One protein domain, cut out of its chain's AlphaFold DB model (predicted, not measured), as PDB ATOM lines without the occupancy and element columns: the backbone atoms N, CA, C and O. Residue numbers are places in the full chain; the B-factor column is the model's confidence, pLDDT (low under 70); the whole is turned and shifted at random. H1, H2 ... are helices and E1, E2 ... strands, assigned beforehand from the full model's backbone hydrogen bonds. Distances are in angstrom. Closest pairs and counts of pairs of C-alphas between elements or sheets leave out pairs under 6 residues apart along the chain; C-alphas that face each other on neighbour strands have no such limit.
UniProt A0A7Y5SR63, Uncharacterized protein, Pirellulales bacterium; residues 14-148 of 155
ATOM      1  N   TYR A  14     -37.380 -25.363 103.815       98.38
ATOM      2  CA  TYR A  14     -35.986 -25.749 103.962       98.38
ATOM      3  C   TYR A  14     -35.424 -26.221 102.640       98.38
ATOM      4  O   TYR A  14     -36.090 -26.914 101.874       98.38
ATOM      5  N   VAL A  15     -34.178 -25.843 102.397       98.25
ATOM      6  CA  VAL A  15     -33.448 -26.133 101.170       98.25
ATOM      7  C   VAL A  15     -32.083 -26.675 101.556       98.25
ATOM      8  O   VAL A  15     -31.419 -26.131 102.433       98.25
ATOM      9  N   VAL A  16     -31.640 -27.739 100.899       98.38
ATOM     10  CA  VAL A  16     -30.253 -28.199 100.986       98.38
ATOM     11  C   VAL A  16     -29.538 -27.811  99.705       98.38
ATOM     12  O   VAL A  16     -29.969 -28.185  98.611       98.38
ATOM     13  N   LEU A  17     -28.440 -27.080  99.851       97.88
ATOM     14  CA  LEU A  17     -27.554 -26.685  98.762       97.88
ATOM     15  C   LEU A  17     -26.299 -27.559  98.752       97.88
ATOM     16  O   LEU A  17     -25.796 -27.919  99.818       97.88
ATOM     17  N   ASP A  18     -25.769 -27.847  97.565       95.50
ATOM     18  CA  ASP A  18     -24.361 -28.224  97.391       95.50
ATOM     19  C   ASP A  18     -23.501 -26.984  97.082       95.50
ATOM     20  O   ASP A  18     -23.823 -25.879  97.519       95.50
ATOM     21  N   ARG A  19     -22.397 -27.142  96.340       93.56
ATOM     22  CA  ARG A  19     -21.535 -26.031  95.915       93.56
ATOM     23  C   ARG A  19     -22.238 -24.999  95.024       93.56
ATOM     24  O   ARG A  19     -21.840 -23.842  95.073       93.56
ATOM     25  N   ALA A  20     -23.223 -25.383  94.211       93.94
ATOM     26  CA  ALA A  20     -23.797 -24.502  93.188       93.94
ATOM     27  C   ALA A  20     -25.266 -24.793  92.811       93.94
ATOM     28  O   ALA A  20     -25.793 -24.184  91.882       93.94
ATOM     29  N   ALA A  21     -25.941 -25.722  93.485       95.75
ATOM     30  CA  ALA A  21     -27.292 -26.147  93.155       95.75
ATOM     31  C   ALA A  21     -28.122 -26.489  94.397       95.75
ATOM     32  O   ALA A  21     -27.612 -26.888  95.444       95.75
ATOM     33  N   VAL A  22     -29.443 -26.382  94.239       97.25
ATOM     34  CA  VAL A  22     -30.414 -26.969  95.167       97.25
ATOM     35  C   VAL A  22     -30.455 -28.477  94.956       97.25
ATOM     36  O   VAL A  22     -30.783 -28.937  93.862       97.25
ATOM     37  N   LEU A  23     -30.164 -29.236  96.012       97.38
ATOM     38  CA  LEU A  23     -30.219 -30.697  96.019       97.38
ATOM     39  C   LEU A  23     -31.522 -31.245  96.584       97.38
ATOM     40  O   LEU A  23     -31.989 -32.280  96.119       97.38
ATOM     41  N   ALA A  24     -32.089 -30.600  97.599       98.12
ATOM     42  CA  ALA A  24     -33.302 -31.082  98.243       98.12
ATOM     43  C   ALA A  24     -34.121 -29.942  98.838       98.12
ATOM     44  O   ALA A  24     -33.568 -28.899  99.184       98.12
ATOM     45  N   ILE A  25     -35.424 -30.171  98.973       98.31
ATOM     46  CA  ILE A  25     -36.368 -29.230  99.574       98.31
ATOM     47  C   ILE A  25     -37.314 -29.940 100.540       98.31
ATOM     48  O   ILE A  25     -37.618 -31.127 100.376       98.31
ATOM     49  N   TRP A  26     -37.798 -29.192 101.525       98.38
ATOM     50  CA  TRP A  26     -38.865 -29.597 102.430       98.38
ATOM     51  C   TRP A  26     -39.856 -28.454 102.617       98.38
ATOM     52  O   TRP A  26     -39.466 -27.314 102.889       98.38
ATOM     53  N   GLU A  27     -41.145 -28.769 102.483       95.31
ATOM     54  CA  GLU A  27     -42.201 -27.756 102.380       95.31
ATOM     55  C   GLU A  27     -43.423 -28.002 103.273       95.31
ATOM     56  O   GLU A  27     -44.451 -27.351 103.101       95.31
ATOM     57  N   ASN A  28     -43.336 -28.947 104.216       93.50
ATOM     58  CA  ASN A  28     -44.450 -29.336 105.088       93.50
ATOM     59  C   ASN A  28     -45.752 -29.708 104.330       93.50
ATOM     60  O   ASN A  28     -46.863 -29.439 104.778       93.50
ATOM     61  N   ASN A  29     -45.630 -30.344 103.164       91.94
ATOM     62  CA  ASN A  29     -46.764 -30.763 102.325       91.94
ATOM     63  C   ASN A  29     -47.110 -32.263 102.477       91.94
ATOM     64  O   ASN A  29     -47.826 -32.832 101.655       91.94
ATOM     65  N   GLY A  30     -46.560 -32.925 103.500       91.75
ATOM     66  CA  GLY A  30     -46.740 -34.357 103.755       91.75
ATOM     67  C   GLY A  30     -45.870 -35.294 102.906       91.75
ATOM     68  O   GLY A  30     -45.893 -36.500 103.139       91.75
ATOM     69  N   GLN A  31     -45.074 -34.782 101.958       93.25
ATOM     70  CA  GLN A  31     -44.158 -35.605 101.149       93.25
ATOM     71  C   GLN A  31     -42.788 -35.826 101.810       93.25
ATOM     72  O   GLN A  31     -42.000 -36.651 101.341       93.25
ATOM     73  N   GLY A  32     -42.514 -35.104 102.899       96.50
ATOM     74  CA  GLY A  32     -41.204 -35.044 103.534       96.50
ATOM     75  C   GLY A  32     -40.177 -34.359 102.635       96.50
ATOM     76  O   GLY A  32     -40.507 -33.472 101.845       96.50
ATOM     77  N   TRP A  33     -38.915 -34.766 102.757       98.44
ATOM     78  CA  TRP A  33     -37.850 -34.264 101.894       98.44
ATOM     79  C   TRP A  33     -37.991 -34.796 100.471       98.44
ATOM     80  O   TRP A  33     -38.136 -36.004 100.256       98.44
ATOM     81  N   THR A  34     -37.857 -33.911  99.488       98.00
ATOM     82  CA  THR A  34     -37.735 -34.284  98.076       98.00
ATOM     83  C   THR A  34     -36.376 -33.870  97.529       98.00
ATOM     84  O   THR A  34     -35.814 -32.857  97.936       98.00
ATOM     85  N   VAL A  35     -35.817 -34.677  96.629       97.00
ATOM     86  CA  VAL A  35     -34.499 -34.476  96.019       97.00
ATOM     87  C   VAL A  35     -34.661 -33.990  94.588       97.00
ATOM     88  O   VAL A  35     -35.486 -34.521  93.839       97.00
ATOM     89  N   LYS A  36     -33.875 -32.988  94.198       94.75
ATOM     90  CA  LYS A  36     -33.856 -32.463  92.836       94.75
ATOM     91  C   LYS A  36     -33.134 -33.450  91.926       94.75
ATOM     92  O   LYS A  36     -31.983 -33.814  92.151       94.75
ATOM     93  N   THR A  37     -33.808 -33.863  90.865       91.56
ATOM     94  CA  THR A  37     -33.255 -34.704  89.801       91.56
ATOM     95  C   THR A  37     -33.452 -34.029  88.446       91.56
ATOM     96  O   THR A  37     -34.159 -33.026  88.335       91.56
ATOM     97  N   ARG A  38     -32.881 -34.600  87.378       88.12
ATOM     98  CA  ARG A  38     -33.129 -34.122  86.004       88.12
ATOM     99  C   ARG A  38     -34.604 -34.201  85.594       88.12
ATOM    100  O   ARG A  38     -35.018 -33.448  84.724       88.12
ATOM    101  N   ALA A  39     -35.374 -35.104  86.202       87.19
ATOM    102  CA  ALA A  39     -36.791 -35.313  85.914       87.19
ATOM    103  C   ALA A  39     -37.727 -34.530  86.858       87.19
ATOM    104  O   ALA A  39     -38.940 -34.699  86.784       87.19
ATOM    105  N   GLY A  40     -37.181 -33.692  87.747       91.00
ATOM    106  CA  GLY A  40     -37.937 -32.955  88.762       91.00
ATOM    107  C   GLY A  40     -37.641 -33.430  90.185       91.00
ATOM    108  O   GLY A  40     -36.599 -34.039  90.442       91.00
ATOM    109  N   TYR A  41     -38.547 -33.126  91.114       94.56
ATOM    110  CA  TYR A  41     -38.410 -33.470  92.529       94.56
ATOM    111  C   TYR A  41     -39.017 -34.838  92.836       94.56
ATOM    112  O   TYR A  41     -40.150 -35.121  92.453       94.56
ATOM    113  N   LEU A  42     -38.263 -35.684  93.540       95.81
ATOM    114  CA  LEU A  42     -38.699 -37.024  93.939       95.81
ATOM    115  C   LEU A  42     -38.565 -37.219  95.455       95.81
ATOM    116  O   LEU A  42     -37.608 -36.709  96.033       95.81
ATOM    117  N   PRO A  43     -39.446 -37.988  96.123       97.06
ATOM    118  CA  PRO A  43     -39.329 -38.243  97.561       97.06
ATOM    119  C   PRO A  43     -37.988 -38.892  97.931       97.06
ATOM    120  O   PRO A  43     -37.648 -39.958  97.407       97.06
ATOM    121  N   ALA A  44     -37.249 -38.291  98.866       97.38
ATOM    122  CA  ALA A  44     -35.938 -38.772  99.310       97.38
ATOM    123  C   ALA A  44     -36.017 -40.183  99.909       97.38
ATOM    124  O   ALA A  44     -35.151 -41.019  99.663       97.38
ATOM    125  N   SER A  45     -37.102 -40.474 100.635       96.62
ATOM    126  CA  SER A  45     -37.372 -41.773 101.268       96.62
ATOM    127  C   SER A  45     -37.426 -42.947 100.287       96.62
ATOM    128  O   SER A  45     -37.195 -44.086 100.683       96.62
ATOM    129  N   ARG A  46     -37.712 -42.685  99.005       95.44
ATOM    130  CA  ARG A  46     -37.791 -43.704  97.945       95.44
ATOM    131  C   ARG A  46     -36.636 -43.638  96.946       95.44
ATOM    132  O   ARG A  46     -36.568 -44.484  96.064       95.44
ATOM    133  N   ASN A  47     -35.763 -42.639  97.061       95.75
ATOM    134  CA  ASN A  47     -34.715 -42.333  96.082       95.75
ATOM    135  C   ASN A  47     -33.374 -42.064  96.781       95.75
ATOM    136  O   ASN A  47     -32.637 -41.146  96.422       95.75
ATOM    137  N   GLN A  48     -33.067 -42.837  97.828       93.75
ATOM    138  CA  GLN A  48     -31.850 -42.653  98.620       93.75
ATOM    139  C   GLN A  48     -30.574 -42.845  97.784       93.75
ATOM    140  O   GLN A  48     -29.565 -42.202  98.054       93.75
ATOM    141  N   ASP A  49     -30.624 -43.677  96.742       93.75
ATOM    142  CA  ASP A  49     -29.532 -43.895  95.787       93.75
ATOM    143  C   ASP A  49     -29.165 -42.636  94.985       93.75
ATOM    144  O   ASP A  49     -28.087 -42.570  94.398       93.75
ATOM    145  N   LYS A  50     -30.047 -41.628  94.955       93.50
ATOM    146  CA  LYS A  50     -29.805 -40.337  94.296       93.50
ATOM    147  C   LYS A  50     -29.112 -39.317  95.193       93.50
ATOM    148  O   LYS A  50     -28.724 -38.261  94.701       93.50
ATOM    149  N   LEU A  51     -28.976 -39.598  96.487       94.31
ATOM    150  CA  LEU A  51     -28.375 -38.672  97.438       94.31
ATOM    151  C   LEU A  51     -26.846 -38.775  97.388       94.31
ATOM    152  O   LEU A  51     -26.309 -39.865  97.601       94.31
ATOM    153  N   PRO A  52     -26.128 -37.657  97.176       94.69
ATOM    154  CA  PRO A  52     -24.681 -37.631  97.323       94.69
ATOM    155  C   PRO A  52     -24.251 -38.133  98.706       94.69
ATOM    156  O   PRO A  52     -24.817 -37.747  99.734       94.69
ATOM    157  N   THR A  53     -23.239 -38.997  98.735       94.56
ATOM    158  CA  THR A  53     -22.686 -39.539  99.984       94.56
ATOM    159  C   THR A  53     -21.685 -38.591 100.634       94.56
ATOM    160  O   THR A  53     -21.505 -38.654 101.851       94.56
ATOM    161  N   GLU A  54     -21.069 -37.698  99.857       96.75
ATOM    162  CA  GLU A  54     -20.142 -36.679 100.339       96.75
ATOM    163  C   GLU A  54     -20.235 -35.363  99.555       96.75
ATOM    164  O   GLU A  54     -20.658 -35.348  98.397       96.75
ATOM    165  N   GLY A  55     -19.858 -34.257 100.198       95.06
ATOM    166  CA  GLY A  55     -19.851 -32.921  99.608       95.06
ATOM    167  C   GLY A  55     -19.880 -31.808 100.656       95.06
ATOM    168  O   GLY A  55     -19.918 -32.064 101.855       95.06
ATOM    169  N   HIS A  56     -19.886 -30.555 100.199       95.56
ATOM    170  CA  HIS A  56     -20.114 -29.411 101.085       95.56
ATOM    171  C   HIS A  56     -21.581 -29.025 100.998       95.56
ATOM    172  O   HIS A  56     -22.019 -28.472  99.987       95.56
ATOM    173  N   PHE A  57     -22.325 -29.348 102.050       97.44
ATOM    174  CA  PHE A  57     -23.762 -29.147 102.082       97.44
ATOM    175  C   PHE A  57     -24.133 -28.052 103.070       97.44
ATOM    176  O   PHE A  57     -23.662 -28.040 104.211       97.44
ATOM    177  N   ILE A  58     -25.013 -27.158 102.631       97.88
ATOM    178  CA  ILE A  58     -25.588 -26.117 103.477       97.88
ATOM    179  C   ILE A  58     -27.086 -26.365 103.592       97.88
ATOM    180  O   ILE A  58     -27.788 -26.417 102.583       97.88
ATOM    181  N   LEU A  59     -27.568 -26.519 104.823       98.38
ATOM    182  CA  LEU A  59     -28.991 -26.452 105.123       98.38
ATOM    183  C   LEU A  59     -29.384 -24.983 105.238       98.38
ATOM    184  O   LEU A  59     -28.752 -24.230 105.975       98.38
ATOM    185  N   VAL A  60     -30.432 -24.600 104.527       97.94
ATOM    186  CA  VAL A  60     -31.002 -23.258 104.529       97.94
ATOM    187  C   VAL A  60     -32.436 -23.342 105.031       97.94
ATOM    188  O   VAL A  60     -33.226 -24.122 104.504       97.94
ATOM    189  N   GLU A  61     -32.776 -22.528 106.021       97.75
ATOM    190  CA  GLU A  61     -34.149 -22.240 106.434       97.75
ATOM    191  C   GLU A  61     -34.573 -20.912 105.807       97.75
ATOM    192  O   GLU A  61     -33.937 -19.881 106.024       97.75
ATOM    193  N   LEU A  62     -35.659 -20.939 105.042       96.56
ATOM    194  CA  LEU A  62     -36.380 -19.764 104.575       96.56
ATOM    195  C   LEU A  62     -37.523 -19.509 105.554       96.56
ATOM    196  O   LEU A  62     -38.536 -20.222 105.546       96.56
ATOM    197  N   ARG A  63     -37.341 -18.513 106.421       95.38
ATOM    198  CA  ARG A  63     -38.347 -18.128 107.409       95.38
ATOM    199  C   ARG A  63     -39.461 -17.383 106.708       95.38
ATOM    200  O   ARG A  63     -39.217 -16.436 105.965       95.38
ATOM    201  N   LEU A  64     -40.682 -17.831 106.939       93.25
ATOM    202  CA  LEU A  64     -41.891 -17.250 106.381       93.25
ATOM    203  C   LEU A  64     -42.784 -16.836 107.538       93.25
ATOM    204  O   LEU A  64     -42.824 -17.528 108.551       93.25
ATOM    205  N   GLY A  65     -43.531 -15.751 107.392       92.00
ATOM    206  CA  GLY A  65     -44.431 -15.284 108.434       92.00
ATOM    207  C   GLY A  65     -45.456 -14.281 107.943       92.00
ATOM    208  O   GLY A  65     -45.332 -13.705 106.861       92.00
ATOM    209  N   ALA A  66     -46.496 -14.095 108.751       88.88
ATOM    210  CA  ALA A  66     -47.422 -12.989 108.575       88.88
ATOM    211  C   ALA A  66     -46.747 -11.684 109.020       88.88
ATOM    212  O   ALA A  66     -46.132 -11.621 110.082       88.88
ATOM    213  N   THR A  67     -46.891 -10.654 108.198       83.94
ATOM    214  CA  THR A  67     -46.476  -9.272 108.452       83.94
ATOM    215  C   THR A  67     -47.688  -8.359 108.259       83.94
ATOM    216  O   THR A  67     -48.734  -8.821 107.788       83.94
ATOM    217  N   GLU A  68     -47.567  -7.073 108.590       83.38
ATOM    218  CA  GLU A  68     -48.628  -6.088 108.318       83.38
ATOM    219  C   GLU A  68     -48.980  -6.025 106.819       83.38
ATOM    220  O   GLU A  68     -50.150  -5.909 106.461       83.38
ATOM    221  N   ASP A  69     -47.993  -6.249 105.946       81.12
ATOM    222  CA  ASP A  69     -48.143  -6.284 104.486       81.12
ATOM    223  C   ASP A  69     -48.534  -7.671 103.932       81.12
ATOM    224  O   ASP A  69     -48.470  -7.916 102.721       81.12
ATOM    225  N   GLY A  70     -48.915  -8.607 104.806       84.12
ATOM    226  CA  GLY A  70     -49.327  -9.966 104.460       84.12
ATOM    227  C   GLY A  70     -48.231 -11.019 104.643       84.12
ATOM    228  O   GLY A  70     -47.297 -10.854 105.424       84.12
ATOM    229  N   PHE A  71     -48.366 -12.157 103.960       87.50
ATOM    230  CA  PHE A  71     -47.422 -13.271 104.091       87.50
ATOM    231  C   PHE A  71     -46.117 -12.988 103.333       87.50
ATOM    232  O   PHE A  71     -46.134 -12.732 102.121       87.50
ATOM    233  N   ARG A  72     -44.990 -13.025 104.049       91.00
ATOM    234  CA  ARG A  72     -43.661 -12.646 103.552       91.00
ATOM    235  C   ARG A  72     -42.582 -13.601 104.041       91.00
ATOM    236  O   ARG A  72     -42.759 -14.321 105.023       91.00
ATOM    237  N   MET A  73     -41.447 -13.574 103.357       92.69
ATOM    238  CA  MET A  73     -40.203 -14.127 103.861       92.69
ATOM    239  C   MET A  73     -39.612 -13.150 104.870       92.69
ATOM    240  O   MET A  73     -39.456 -11.974 104.576       92.69
ATOM    241  N   THR A  74     -39.321 -13.636 106.067       93.25
ATOM    242  CA  THR A  74     -38.881 -12.826 107.207       93.25
ATOM    243  C   THR A  74     -37.413 -13.053 107.551       93.25
ATOM    244  O   THR A  74     -36.829 -12.278 108.298       93.25
ATOM    245  N   GLY A  75     -36.782 -14.079 106.978       93.88
ATOM    246  CA  GLY A  75     -35.360 -14.323 107.171       93.88
ATOM    247  C   GLY A  75     -34.832 -15.525 106.401       93.88
ATOM    248  O   GLY A  75     -35.585 -16.327 105.846       93.88
ATOM    249  N   ILE A  76     -33.508 -15.643 106.385       95.25
ATOM    250  CA  ILE A  76     -32.762 -16.774 105.840       95.25
ATOM    251  C   ILE A  76     -31.731 -17.184 106.886       95.25
ATOM    252  O   ILE A  76     -30.878 -16.375 107.232       95.25
ATOM    253  N   MET A  77     -31.760 -18.434 107.341       95.75
ATOM    254  CA  MET A  77     -30.749 -18.990 108.248       95.75
ATOM    255  C   MET A  77     -30.013 -20.140 107.581       95.75
ATOM    256  O   MET A  77     -30.601 -20.887 106.802       95.75
ATOM    257  N   THR A  78     -28.719 -20.284 107.862       96.56
ATOM    258  CA  THR A  78     -27.874 -21.285 107.208       96.56
ATOM    259  C   THR A  78     -27.004 -22.045 108.196       96.56
ATOM    260  O   THR A  78     -26.408 -21.473 109.112       96.56
ATOM    261  N   TRP A  79     -26.885 -23.350 107.971       97.19
ATOM    262  CA  TRP A  79     -26.063 -24.251 108.773       97.19
ATOM    263  C   TRP A  79     -25.233 -25.162 107.886       97.19
ATOM    264  O   TRP A  79     -25.730 -25.729 106.910       97.19
ATOM    265  N   ARG A  80     -23.962 -25.341 108.251       96.88
ATOM    266  CA  ARG A  80     -23.104 -26.331 107.606       96.88
ATOM    267  C   ARG A  80     -23.501 -27.720 108.086       96.88
ATOM    268  O   ARG A  80     -23.589 -27.961 109.291       96.88
ATOM    269  N   LEU A  81     -23.713 -28.631 107.145       97.81
ATOM    270  CA  LEU A  81     -23.925 -30.043 107.436       97.81
ATOM    271  C   LEU A  81     -22.605 -30.813 107.356       97.81
ATOM    272  O   LEU A  81     -21.682 -30.405 106.650       97.81
ATOM    273  N   ALA A  82     -22.552 -31.961 108.029       97.19
ATOM    274  CA  ALA A  82     -21.431 -32.883 107.946       97.19
ATOM    275  C   ALA A  82     -21.122 -33.274 106.495       97.19
ATOM    276  O   ALA A  82     -22.019 -33.622 105.723       97.19
ATOM    277  N   GLU A  83     -19.838 -33.267 106.136       95.88
ATOM    278  CA  GLU A  83     -19.419 -33.450 104.742       95.88
ATOM    279  C   GLU A  83     -19.709 -34.850 104.200       95.88
ATOM    280  O   GLU A  83     -19.807 -35.041 102.993       95.88
ATOM    281  N   ARG A  84     -19.852 -35.843 105.082       96.44
ATOM    282  CA  ARG A  84     -20.089 -37.243 104.719       96.44
ATOM    283  C   ARG A  84     -21.352 -37.773 105.367       96.44
ATOM    284  O   ARG A  84     -21.601 -37.571 106.554       96.44
ATOM    285  N   TRP A  85     -22.131 -38.513 104.585       93.38
ATOM    286  CA  TRP A  85     -23.329 -39.239 105.012       93.38
ATOM    287  C   TRP A  85     -24.448 -38.374 105.618       93.38
ATOM    288  O   TRP A  85     -25.417 -38.926 106.153       93.38
ATOM    289  N   ALA A  86     -24.358 -37.041 105.535       96.38
ATOM    290  CA  ALA A  86     -25.392 -36.151 106.049       96.38
ATOM    291  C   ALA A  86     -26.714 -36.354 105.309       96.38
ATOM    292  O   ALA A  86     -27.746 -36.585 105.941       96.38
ATOM    293  N   LEU A  87     -26.677 -36.361 103.974       97.25
ATOM    294  CA  LEU A  87     -27.893 -36.359 103.163       97.25
ATOM    295  C   LEU A  87     -28.697 -37.653 103.263       97.25
ATOM    296  O   LEU A  87     -29.915 -37.612 103.147       97.25
ATOM    297  N   GLY A  88     -28.075 -38.780 103.625       96.69
ATOM    298  CA  GLY A  88     -28.811 -40.008 103.944       96.69
ATOM    299  C   GLY A  88     -29.828 -39.837 105.085       96.69
ATOM    300  O   GLY A  88     -30.708 -40.673 105.261       96.69
ATOM    301  N   ALA A  89     -29.740 -38.762 105.880       97.44
ATOM    302  CA  ALA A  89     -30.756 -38.406 106.864       97.44
ATOM    303  C   ALA A  89     -32.089 -37.948 106.248       97.44
ATOM    304  O   ALA A  89     -33.121 -38.222 106.851       97.44
ATOM    305  N   LEU A  90     -32.081 -37.359 105.047       97.81
ATOM    306  CA  LEU A  90     -33.285 -36.886 104.348       97.81
ATOM    307  C   LEU A  90     -34.260 -38.030 104.032       97.81
ATOM    308  O   LEU A  90     -35.472 -37.858 104.057       97.81
ATOM    309  N   ALA A  91     -33.732 -39.229 103.770       96.94
ATOM    310  CA  ALA A  91     -34.543 -40.416 103.503       96.94
ATOM    311  C   ALA A  91     -35.196 -41.012 104.767       96.94
ATOM    312  O   ALA A  91     -36.093 -41.844 104.654       96.94
ATOM    313  N   ARG A  92     -34.748 -40.613 105.967       95.81
ATOM    314  CA  ARG A  92     -35.173 -41.198 107.254       95.81
ATOM    315  C   ARG A  92     -36.306 -40.433 107.941       95.81
ATOM    316  O   ARG A  92     -36.764 -40.870 108.993       95.81
ATOM    317  N   GLY A  93     -36.737 -39.312 107.375       95.62
ATOM    318  CA  GLY A  93     -37.788 -38.454 107.916       95.62
ATOM    319  C   GLY A  93     -37.411 -36.980 107.837       95.62
ATOM    320  O   GLY A  93     -36.383 -36.625 107.264       95.62
ATOM    321  N   ASP A  94     -38.240 -36.141 108.446       97.69
ATOM    322  CA  ASP A  94     -38.134 -34.683 108.359       97.69
ATOM    323  C   ASP A  94     -36.938 -34.141 109.163       97.69
ATOM    324  O   ASP A  94     -35.999 -33.573 108.608       97.69
ATOM    325  N   ASP A  95     -36.918 -34.393 110.470       97.75
ATOM    326  CA  ASP A  95     -35.939 -33.818 111.403       97.75
ATOM    327  C   ASP A  95     -34.527 -34.455 111.442       97.75
ATOM    328  O   ASP A  95     -33.591 -33.771 111.863       97.75
ATOM    329  N   PRO A  96     -34.274 -35.731 111.055       97.44
ATOM    330  CA  PRO A  96     -32.957 -36.357 111.229       97.44
ATOM    331  C   PRO A  96     -31.767 -35.605 110.616       97.44
ATOM    332  O   PRO A  96     -30.637 -35.799 111.070       97.44
ATOM    333  N   ILE A  97     -31.994 -34.771 109.596       97.69
ATOM    334  CA  ILE A  97     -30.959 -33.933 108.978       97.69
ATOM    335  C   ILE A  97     -30.387 -32.891 109.946       97.69
ATOM    336  O   ILE A  97     -29.209 -32.560 109.860       97.69
ATOM    337  N   LEU A  98     -31.168 -32.440 110.928       97.56
ATOM    338  CA  LEU A  98     -30.751 -31.428 111.900       97.56
ATOM    339  C   LEU A  98     -29.623 -31.934 112.804       97.56
ATOM    340  O   LEU A  98     -28.694 -31.202 113.129       97.56
ATOM    341  N   LYS A  99     -29.609 -33.242 113.092       97.00
ATOM    342  CA  LYS A  99     -28.512 -33.914 113.813       97.00
ATOM    343  C   LYS A  99     -27.210 -33.991 113.008       97.00
ATOM    344  O   LYS A  99     -26.227 -34.548 113.493       97.00
ATOM    345  N   LYS A 100     -27.218 -33.532 111.755       97.56
ATOM    346  CA  LYS A 100     -26.047 -33.461 110.877       97.56
ATOM    347  C   LYS A 100     -25.474 -32.055 110.782       97.56
ATOM    348  O   LYS A 100     -24.484 -31.891 110.081       97.56
ATOM    349  N   ILE A 101     -26.059 -31.074 111.467       97.38
ATOM    350  CA  ILE A 101     -25.511 -29.723 111.565       97.38
ATOM    351  C   ILE A 101     -24.219 -29.757 112.387       97.38
ATOM    352  O   ILE A 101     -24.198 -30.260 113.507       97.38
ATOM    353  N   GLU A 102     -23.151 -29.187 111.833       95.94
ATOM    354  CA  GLU A 102     -21.848 -29.042 112.495       95.94
ATOM    355  C   GLU A 102     -21.582 -27.615 112.986       95.94
ATOM    356  O   GLU A 102     -20.613 -27.373 113.704       95.94
ATOM    357  N   GLY A 103     -22.422 -26.658 112.593       94.00
ATOM    358  CA  GLY A 103     -22.325 -25.272 113.027       94.00
ATOM    359  C   GLY A 103     -22.984 -24.294 112.054       94.00
ATOM    360  O   GLY A 103     -23.643 -24.716 111.096       94.00
ATOM    361  N   PRO A 104     -22.800 -22.986 112.291       93.88
ATOM    362  CA  PRO A 104     -23.266 -21.942 111.387       93.88
ATOM    363  C   PRO A 104     -22.706 -22.135 109.973       93.88
ATOM    364  O   PRO A 104     -21.548 -22.520 109.792       93.88
ATOM    365  N   GLY A 105     -23.554 -21.912 108.975       91.81
ATOM    366  CA  GLY A 105     -23.184 -21.942 107.567       91.81
ATOM    367  C   GLY A 105     -22.778 -20.563 107.060       91.81
ATOM    368  O   GLY A 105     -22.810 -19.575 107.781       91.81
ATOM    369  N   SER A 106     -22.400 -20.506 105.791       92.38
ATOM    370  CA  SER A 106     -22.332 -19.270 105.015       92.38
ATOM    371  C   SER A 106     -22.513 -19.644 103.553       92.38
ATOM    372  O   SER A 106     -21.995 -20.681 103.127       92.38
ATOM    373  N   LEU A 107     -23.210 -18.819 102.779       94.06
ATOM    374  CA  LEU A 107     -23.393 -19.084 101.356       94.06
ATOM    375  C   LEU A 107     -22.268 -18.454 100.535       94.06
ATOM    376  O   LEU A 107     -21.978 -17.264 100.657       94.06
ATOM    377  N   SER A 108     -21.674 -19.258  99.660       93.50
ATOM    378  CA  SER A 108     -20.846 -18.768  98.558       93.50
ATOM    379  C   SER A 108     -21.693 -18.028  97.517       93.50
ATOM    380  O   SER A 108     -22.921 -18.144  97.491       93.50
ATOM    381  N   LYS A 109     -21.036 -17.302  96.608       92.69
ATOM    382  CA  LYS A 109     -21.692 -16.626  95.481       92.69
ATOM    383  C   LYS A 109     -22.581 -17.569  94.662       92.69
ATOM    384  O   LYS A 109     -23.725 -17.223  94.372       92.69
ATOM    385  N   ASP A 110     -22.085 -18.760  94.336       94.62
ATOM    386  CA  ASP A 110     -22.820 -19.727  93.514       94.62
ATOM    387  C   ASP A 110     -24.027 -20.301  94.266       94.62
ATOM    388  O   ASP A 110     -25.116 -20.426  93.707       94.62
ATOM    389  N   GLN A 111     -23.880 -20.552  95.569       95.50
ATOM    390  CA  GLN A 111     -24.989 -20.962  96.432       95.50
ATOM    391  C   GLN A 111     -26.053 -19.872  96.574       95.50
ATOM    392  O   GLN A 111     -27.242 -20.177  96.503       95.50
ATOM    393  N   LYS A 112     -25.654 -18.603  96.731       94.81
ATOM    394  CA  LYS A 112     -26.594 -17.473  96.756       94.81
ATOM    395  C   LYS A 112     -27.348 -17.356  95.441       94.81
ATOM    396  O   LYS A 112     -28.563 -17.174  95.452       94.81
ATOM    397  N   PHE A 113     -26.655 -17.517  94.314       94.50
ATOM    398  CA  PHE A 113     -27.290 -17.520  93.002       94.50
ATOM    399  C   PHE A 113     -28.309 -18.659  92.875       94.50
ATOM    400  O   PHE A 113     -29.460 -18.404  92.522       94.50
ATOM    401  N   ALA A 114     -27.928 -19.891  93.223       95.88
ATOM    402  CA  ALA A 114     -28.812 -21.054  93.180       95.88
ATOM    403  C   ALA A 114     -30.046 -20.886  94.080       95.88
ATOM    404  O   ALA A 114     -31.169 -21.153  93.648       95.88
ATOM    405  N   LEU A 115     -29.848 -20.395  95.306       95.75
ATOM    406  CA  LEU A 115     -30.932 -20.110  96.242       95.75
ATOM    407  C   LEU A 115     -31.856 -19.007  95.714       95.75
ATOM    408  O   LEU A 115     -33.072 -19.147  95.776       95.75
ATOM    409  N   CYS A 116     -31.300 -17.933  95.147       94.25
ATOM    410  CA  CYS A 116     -32.075 -16.835  94.574       94.25
ATOM    411  C   CYS A 116     -32.942 -17.298  93.392       94.25
ATOM    412  O   CYS A 116     -34.110 -16.919  93.312       94.25
ATOM    413  N   GLN A 117     -32.407 -18.135  92.493       94.06
ATOM    414  CA  GLN A 117     -33.199 -18.724  91.403       94.06
ATOM    415  C   GLN A 117     -34.326 -19.599  91.953       94.06
ATOM    416  O   GLN A 117     -35.473 -19.443  91.549       94.06
ATOM    417  N   HIS A 118     -34.026 -20.446  92.939       95.12
ATOM    418  CA  HIS A 118     -35.040 -21.275  93.578       95.12
ATOM    419  C   HIS A 118     -36.155 -20.446  94.233       95.12
ATOM    420  O   HIS A 118     -37.331 -20.719  94.011       95.12
ATOM    421  N   ILE A 119     -35.811 -19.388  94.974       94.38
ATOM    422  CA  ILE A 119     -36.794 -18.487  95.594       94.38
ATOM    423  C   ILE A 119     -37.685 -17.834  94.528       94.38
ATOM    424  O   ILE A 119     -38.901 -17.790  94.696       94.38
ATOM    425  N   LYS A 120     -37.107 -17.374  93.412       92.56
ATOM    426  CA  LYS A 120     -37.856 -16.784  92.288       92.56
ATOM    427  C   LYS A 120     -38.812 -17.770  91.618       92.56
ATOM    428  O   LYS A 120     -39.856 -17.350  91.133       92.56
ATOM    429  N   GLU A 121     -38.450 -19.050  91.567       92.44
ATOM    430  CA  GLU A 121     -39.299 -20.110  91.015       92.44
ATOM    431  C   GLU A 121     -40.462 -20.470  91.951       92.44
ATOM    432  O   GLU A 121     -41.544 -20.798  91.470       92.44
ATOM    433  N   GLN A 122     -40.244 -20.439  93.271       90.75
ATOM    434  CA  GLN A 122     -41.231 -20.902  94.257       90.75
ATOM    435  C   GLN A 122     -42.153 -19.803  94.788       90.75
ATOM    436  O   GLN A 122     -43.283 -20.087  95.186       90.75
ATOM    437  N   PHE A 123     -41.697 -18.551  94.816       90.00
ATOM    438  CA  PHE A 123     -42.421 -17.463  95.463       90.00
ATOM    439  C   PHE A 123     -42.674 -16.299  94.513       90.00
ATOM    440  O   PHE A 123     -41.800 -15.874  93.755       90.00
ATOM    441  N   MET A 124     -43.869 -15.712  94.628       86.56
ATOM    442  CA  MET A 124     -44.160 -14.423  94.008       86.56
ATOM    443  C   MET A 124     -43.193 -13.355  94.532       86.56
ATOM    444  O   MET A 124     -42.757 -13.401  95.687       86.56
ATOM    445  N   ARG A 125     -42.855 -12.376  93.687       83.38
ATOM    446  CA  ARG A 125     -41.844 -11.353  93.989       83.38
ATOM    447  C   ARG A 125     -42.140 -10.604  95.288       83.38
ATOM    448  O   ARG A 125     -41.219 -10.317  96.045       83.38
ATOM    449  N   GLU A 126     -43.407 -10.325  95.561       84.12
ATOM    450  CA  GLU A 126     -43.870  -9.587  96.735       84.12
ATOM    451  C   GLU A 126     -43.546 -10.316  98.040       84.12
ATOM    452  O   GLU A 126     -43.392  -9.664  99.066       84.12
ATOM    453  N   VAL A 127     -43.414 -11.647  98.015       84.06
ATOM    454  CA  VAL A 127     -43.120 -12.458  99.204       84.06
ATOM    455  C   VAL A 127     -41.676 -12.276  99.670       84.06
ATOM    456  O   VAL A 127     -41.441 -12.325 100.871       84.06
ATOM    457  N   TRP A 128     -40.716 -12.055  98.765       81.69
ATOM    458  CA  TRP A 128     -39.286 -12.076  99.114       81.69
ATOM    459  C   TRP A 128     -38.514 -10.796  98.773       81.69
ATOM    460  O   TRP A 128     -37.555 -10.472  99.463       81.69
ATOM    461  N   ALA A 129     -38.891 -10.064  97.721       76.31
ATOM    462  CA  ALA A 129     -38.140  -8.893  97.253       76.31
ATOM    463  C   ALA A 129     -38.552  -7.586  97.947       76.31
ATOM    464  O   ALA A 129     -37.896  -6.567  97.765       76.31
ATOM    465  N   SER A 130     -39.654  -7.607  98.697       74.62
ATOM    466  CA  SER A 130     -40.139  -6.475  99.492       74.62
ATOM    467  C   SER A 130     -39.383  -6.304 100.812       74.62
ATOM    468  O   SER A 130     -39.590  -5.301 101.483       74.62
ATOM    469  N   VAL A 131     -38.504  -7.251 101.164       81.94
ATOM    470  CA  VAL A 131     -37.716  -7.247 102.400       81.94
ATOM    471  C   VAL A 131     -36.256  -6.922 102.055       81.94
ATOM    472  O   VAL A 131     -35.544  -7.801 101.549       81.94
ATOM    473  N   PRO A 132     -35.807  -5.664 102.250       85.00
ATOM    474  CA  PRO A 132     -34.504  -5.190 101.781       85.00
ATOM    475  C   PRO A 132     -33.332  -6.022 102.300       85.00
ATOM    476  O   PRO A 132     -32.438  -6.363 101.536       85.00
ATOM    477  N   GLU A 133     -33.369  -6.435 103.563       88.19
ATOM    478  CA  GLU A 133     -32.293  -7.182 104.217       88.19
ATOM    479  C   GLU A 133     -32.073  -8.547 103.559       88.19
ATOM    480  O   GLU A 133     -30.944  -9.007 103.380       88.19
ATOM    481  N   ILE A 134     -33.165  -9.195 103.154       87.94
ATOM    482  CA  ILE A 134     -33.140 -10.463 102.428       87.94
ATOM    483  C   ILE A 134     -32.606 -10.259 101.015       87.94
ATOM    484  O   ILE A 134     -31.777 -11.041 100.537       87.94
ATOM    485  N   HIS A 135     -33.102  -9.229 100.333       85.31
ATOM    486  CA  HIS A 135     -32.673  -8.896  98.984       85.31
ATOM    487  C   HIS A 135     -31.163  -8.612  98.950       85.31
ATOM    488  O   HIS A 135     -30.439  -9.192  98.137       85.31
ATOM    489  N   ASP A 136     -30.671  -7.822  99.900       87.31
ATOM    490  CA  ASP A 136     -29.259  -7.485 100.044       87.31
ATOM    491  C   ASP A 136     -28.422  -8.705 100.431       87.31
ATOM    492  O   ASP A 136     -27.364  -8.933  99.843       87.31
ATOM    493  N   TYR A 137     -28.907  -9.553 101.344       89.19
ATOM    494  CA  TYR A 137     -28.233 -10.804 101.699       89.19
ATOM    495  C   TYR A 137     -27.998 -11.703 100.479       89.19
ATOM    496  O   TYR A 137     -26.913 -12.279 100.333       89.19
ATOM    497  N   LEU A 138     -28.996 -11.828  99.598       86.38
ATOM    498  CA  LEU A 138     -28.921 -12.676  98.408       86.38
ATOM    499  C   LEU A 138     -28.039 -12.081  97.304       86.38
ATOM    500  O   LEU A 138     -27.383 -12.842  96.591       86.38
ATOM    501  N   LEU A 139     -28.012 -10.755  97.147       84.88
ATOM    502  CA  LEU A 139     -27.276 -10.094  96.063       84.88
ATOM    503  C   LEU A 139     -25.852  -9.675  96.434       84.88
ATOM    504  O   LEU A 139     -25.005  -9.570  95.548       84.88
ATOM    505  N   ASN A 140     -25.561  -9.460  97.716       84.88
ATOM    506  CA  ASN A 140     -24.225  -9.090  98.157       84.88
ATOM    507  C   ASN A 140     -23.320 -10.329  98.217       84.88
ATOM    508  O   ASN A 140     -23.378 -11.120  99.160       84.88
ATOM    509  N   THR A 141     -22.472 -10.514  97.207       75.25
ATOM    510  CA  THR A 141     -21.615 -11.703  97.085       75.25
ATOM    511  C   THR A 141     -20.505 -11.782  98.127       75.25
ATOM    512  O   THR A 141     -20.032 -12.885  98.393       75.25
ATOM    513  N   ASP A 142     -20.153 -10.655  98.745       74.38
ATOM    514  CA  ASP A 142     -19.068 -10.547  99.725       74.38
ATOM    515  C   ASP A 142     -19.584 -10.671 101.173       74.38
ATOM    516  O   ASP A 142     -18.819 -10.666 102.138       74.38
ATOM    517  N   TYR A 143     -20.904 -10.799 101.345       72.44
ATOM    518  CA  TYR A 143     -21.543 -10.925 102.650       72.44
ATOM    519  C   TYR A 143     -21.602 -12.389 103.114       72.44
ATOM    520  O   TYR A 143     -22.480 -13.148 102.698       72.44
ATOM    521  N   HIS A 144     -20.695 -12.788 104.005       72.62
ATOM    522  CA  HIS A 144     -20.571 -14.162 104.516       72.62
ATOM    523  C   HIS A 144     -21.154 -14.329 105.930       72.62
ATOM    524  O   HIS A 144     -20.492 -14.827 106.837       72.62
ATOM    525  N   SER A 145     -22.399 -13.889 106.123       83.56
ATOM    526  CA  SER A 145     -23.146 -14.098 107.373       83.56
ATOM    527  C   SER A 145     -23.815 -15.482 107.395       83.56
ATOM    528  O   SER A 145     -24.209 -15.971 106.332       83.56
ATOM    529  N   PRO A 146     -24.021 -16.095 108.579       82.81
ATOM    530  CA  PRO A 146     -24.823 -17.311 108.719       82.81
ATOM    531  C   PRO A 146     -26.311 -17.124 108.434       82.81
ATOM    532  O   PRO A 146     -27.043 -18.110 108.357       82.81
ATOM    533  N   GLY A 147     -26.764 -15.891 108.240       87.88
ATOM    534  CA  GLY A 147     -28.129 -15.603 107.851       87.88
ATOM    535  C   GLY A 147     -28.470 -14.123 107.908       87.88
ATOM    536  O   GLY A 147     -27.602 -13.265 108.102       87.88
ATOM    537  N   VAL A 148     -29.755 -13.847 107.745       89.75
ATOM    538  CA  VAL A 148     -30.386 -12.544 107.925       89.75
ATOM    539  C   VAL A 148     -31.777 -12.752 108.515       89.75
ATOM    540  O   VAL A 148     -32.494 -13.663 108.104       89.75
TER     541      VAL A 148
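Overview. This is residues 14 to 148 of the 155 residues of an uncharacterized protein of Pirellulales bacterium (UniProt A0A7Y5SR63). One strongly twisted sheet of seven antiparallel strands makes the core, with the long helix H3 crossing one face of it slantwise and short H4 on that same face, over the long hairpin E5 and E6. The small helical hairpin H1 and H2 sits away from H3, with H1 on the opposite face, while H5 packs beside H3. The printed part has 135 residues, with named elements in the order E1 E2 E3 E4 E5 E6 H1 H2 E7 H3 H4 H5; the class is mixed, helices and strands. Across the sheet the order is E4 E3 E2 E1 E5 E6 E7. The whole is compact, with a radius of gyration of the C-alphas of 14.5 A and spans of 41 by 31 by 27 A.

Along the chain. Find C-alpha 14 at (-35.986, -25.749, 103.962), where E1, residues 14 to 17, begins. E2 is residues 22 to 26, E3 34 to 37 and E4 40 to 43. E5, residues 58 to 67, runs 27.3 A, and E6, 70 to 81, runs 32.5 A from C-alpha 70 at (-49.327, -9.966, 104.460). Then come H1, residues 87 to 92, H2, 95 to 100, and E7, 101 to 104. H3, residues 109 to 122, runs 20.0 A; H4 is 125 to 128, and H5, 132 to 139, ends at C-alpha 139, (-27.276, -10.094, 96.063).

Arrangement. Start in the sheet at E1, which pairs with E5 through N 15 and O 60, 2.9 A, and with E2 through N 16 and O 24, 2.8 A. E1 to E4 form a meander, each strand the antiparallel neighbour of the one before. Hairpin E5 and E6 has N 61 and O 77 within hydrogen-bond range at 2.8 A; edge strand E7 is the antiparallel neighbour of E6, with N 80 and O 103 within hydrogen-bond range at 2.9 A. H3 lies over E1 at a height over the sheet of 6.6 A, slantwise at 48 degrees on the local plane. H4 lies over E6 at a height of 8.3 A. With residues 112 to 116 alone, H3 touches H5 at a steep tilt of 58 degrees, opposite ways; their closest C-alphas, Lys 112 and Leu 138, are 5.6 A apart. H1 touches H2, C-alphas Ala 89 and Ile 97 being closest at 5.0 A. H2 and H5 only graze the sheet. Each O i to N i+4 pair is within hydrogen-bond range in H3 and H5; H1 and H2 have 0 of 2 each, but 2 of 3 and 3 of 3 O i to N i+3 pairs, and H4 is too short for an i+4 pair.

Size, cuts and confidence. Look from Asp 49 to Glu 68 for the two C-alphas farthest apart, 44.2 A. The printed part has no cut, and the link from E4 to E5, residues 44 to 57, is long. Near the end, residues 147 to 148 pair antiparallel with residues 76 to 77 of E6. Mean pLDDT of the printed part is 92.5, and no printed residue is under 70.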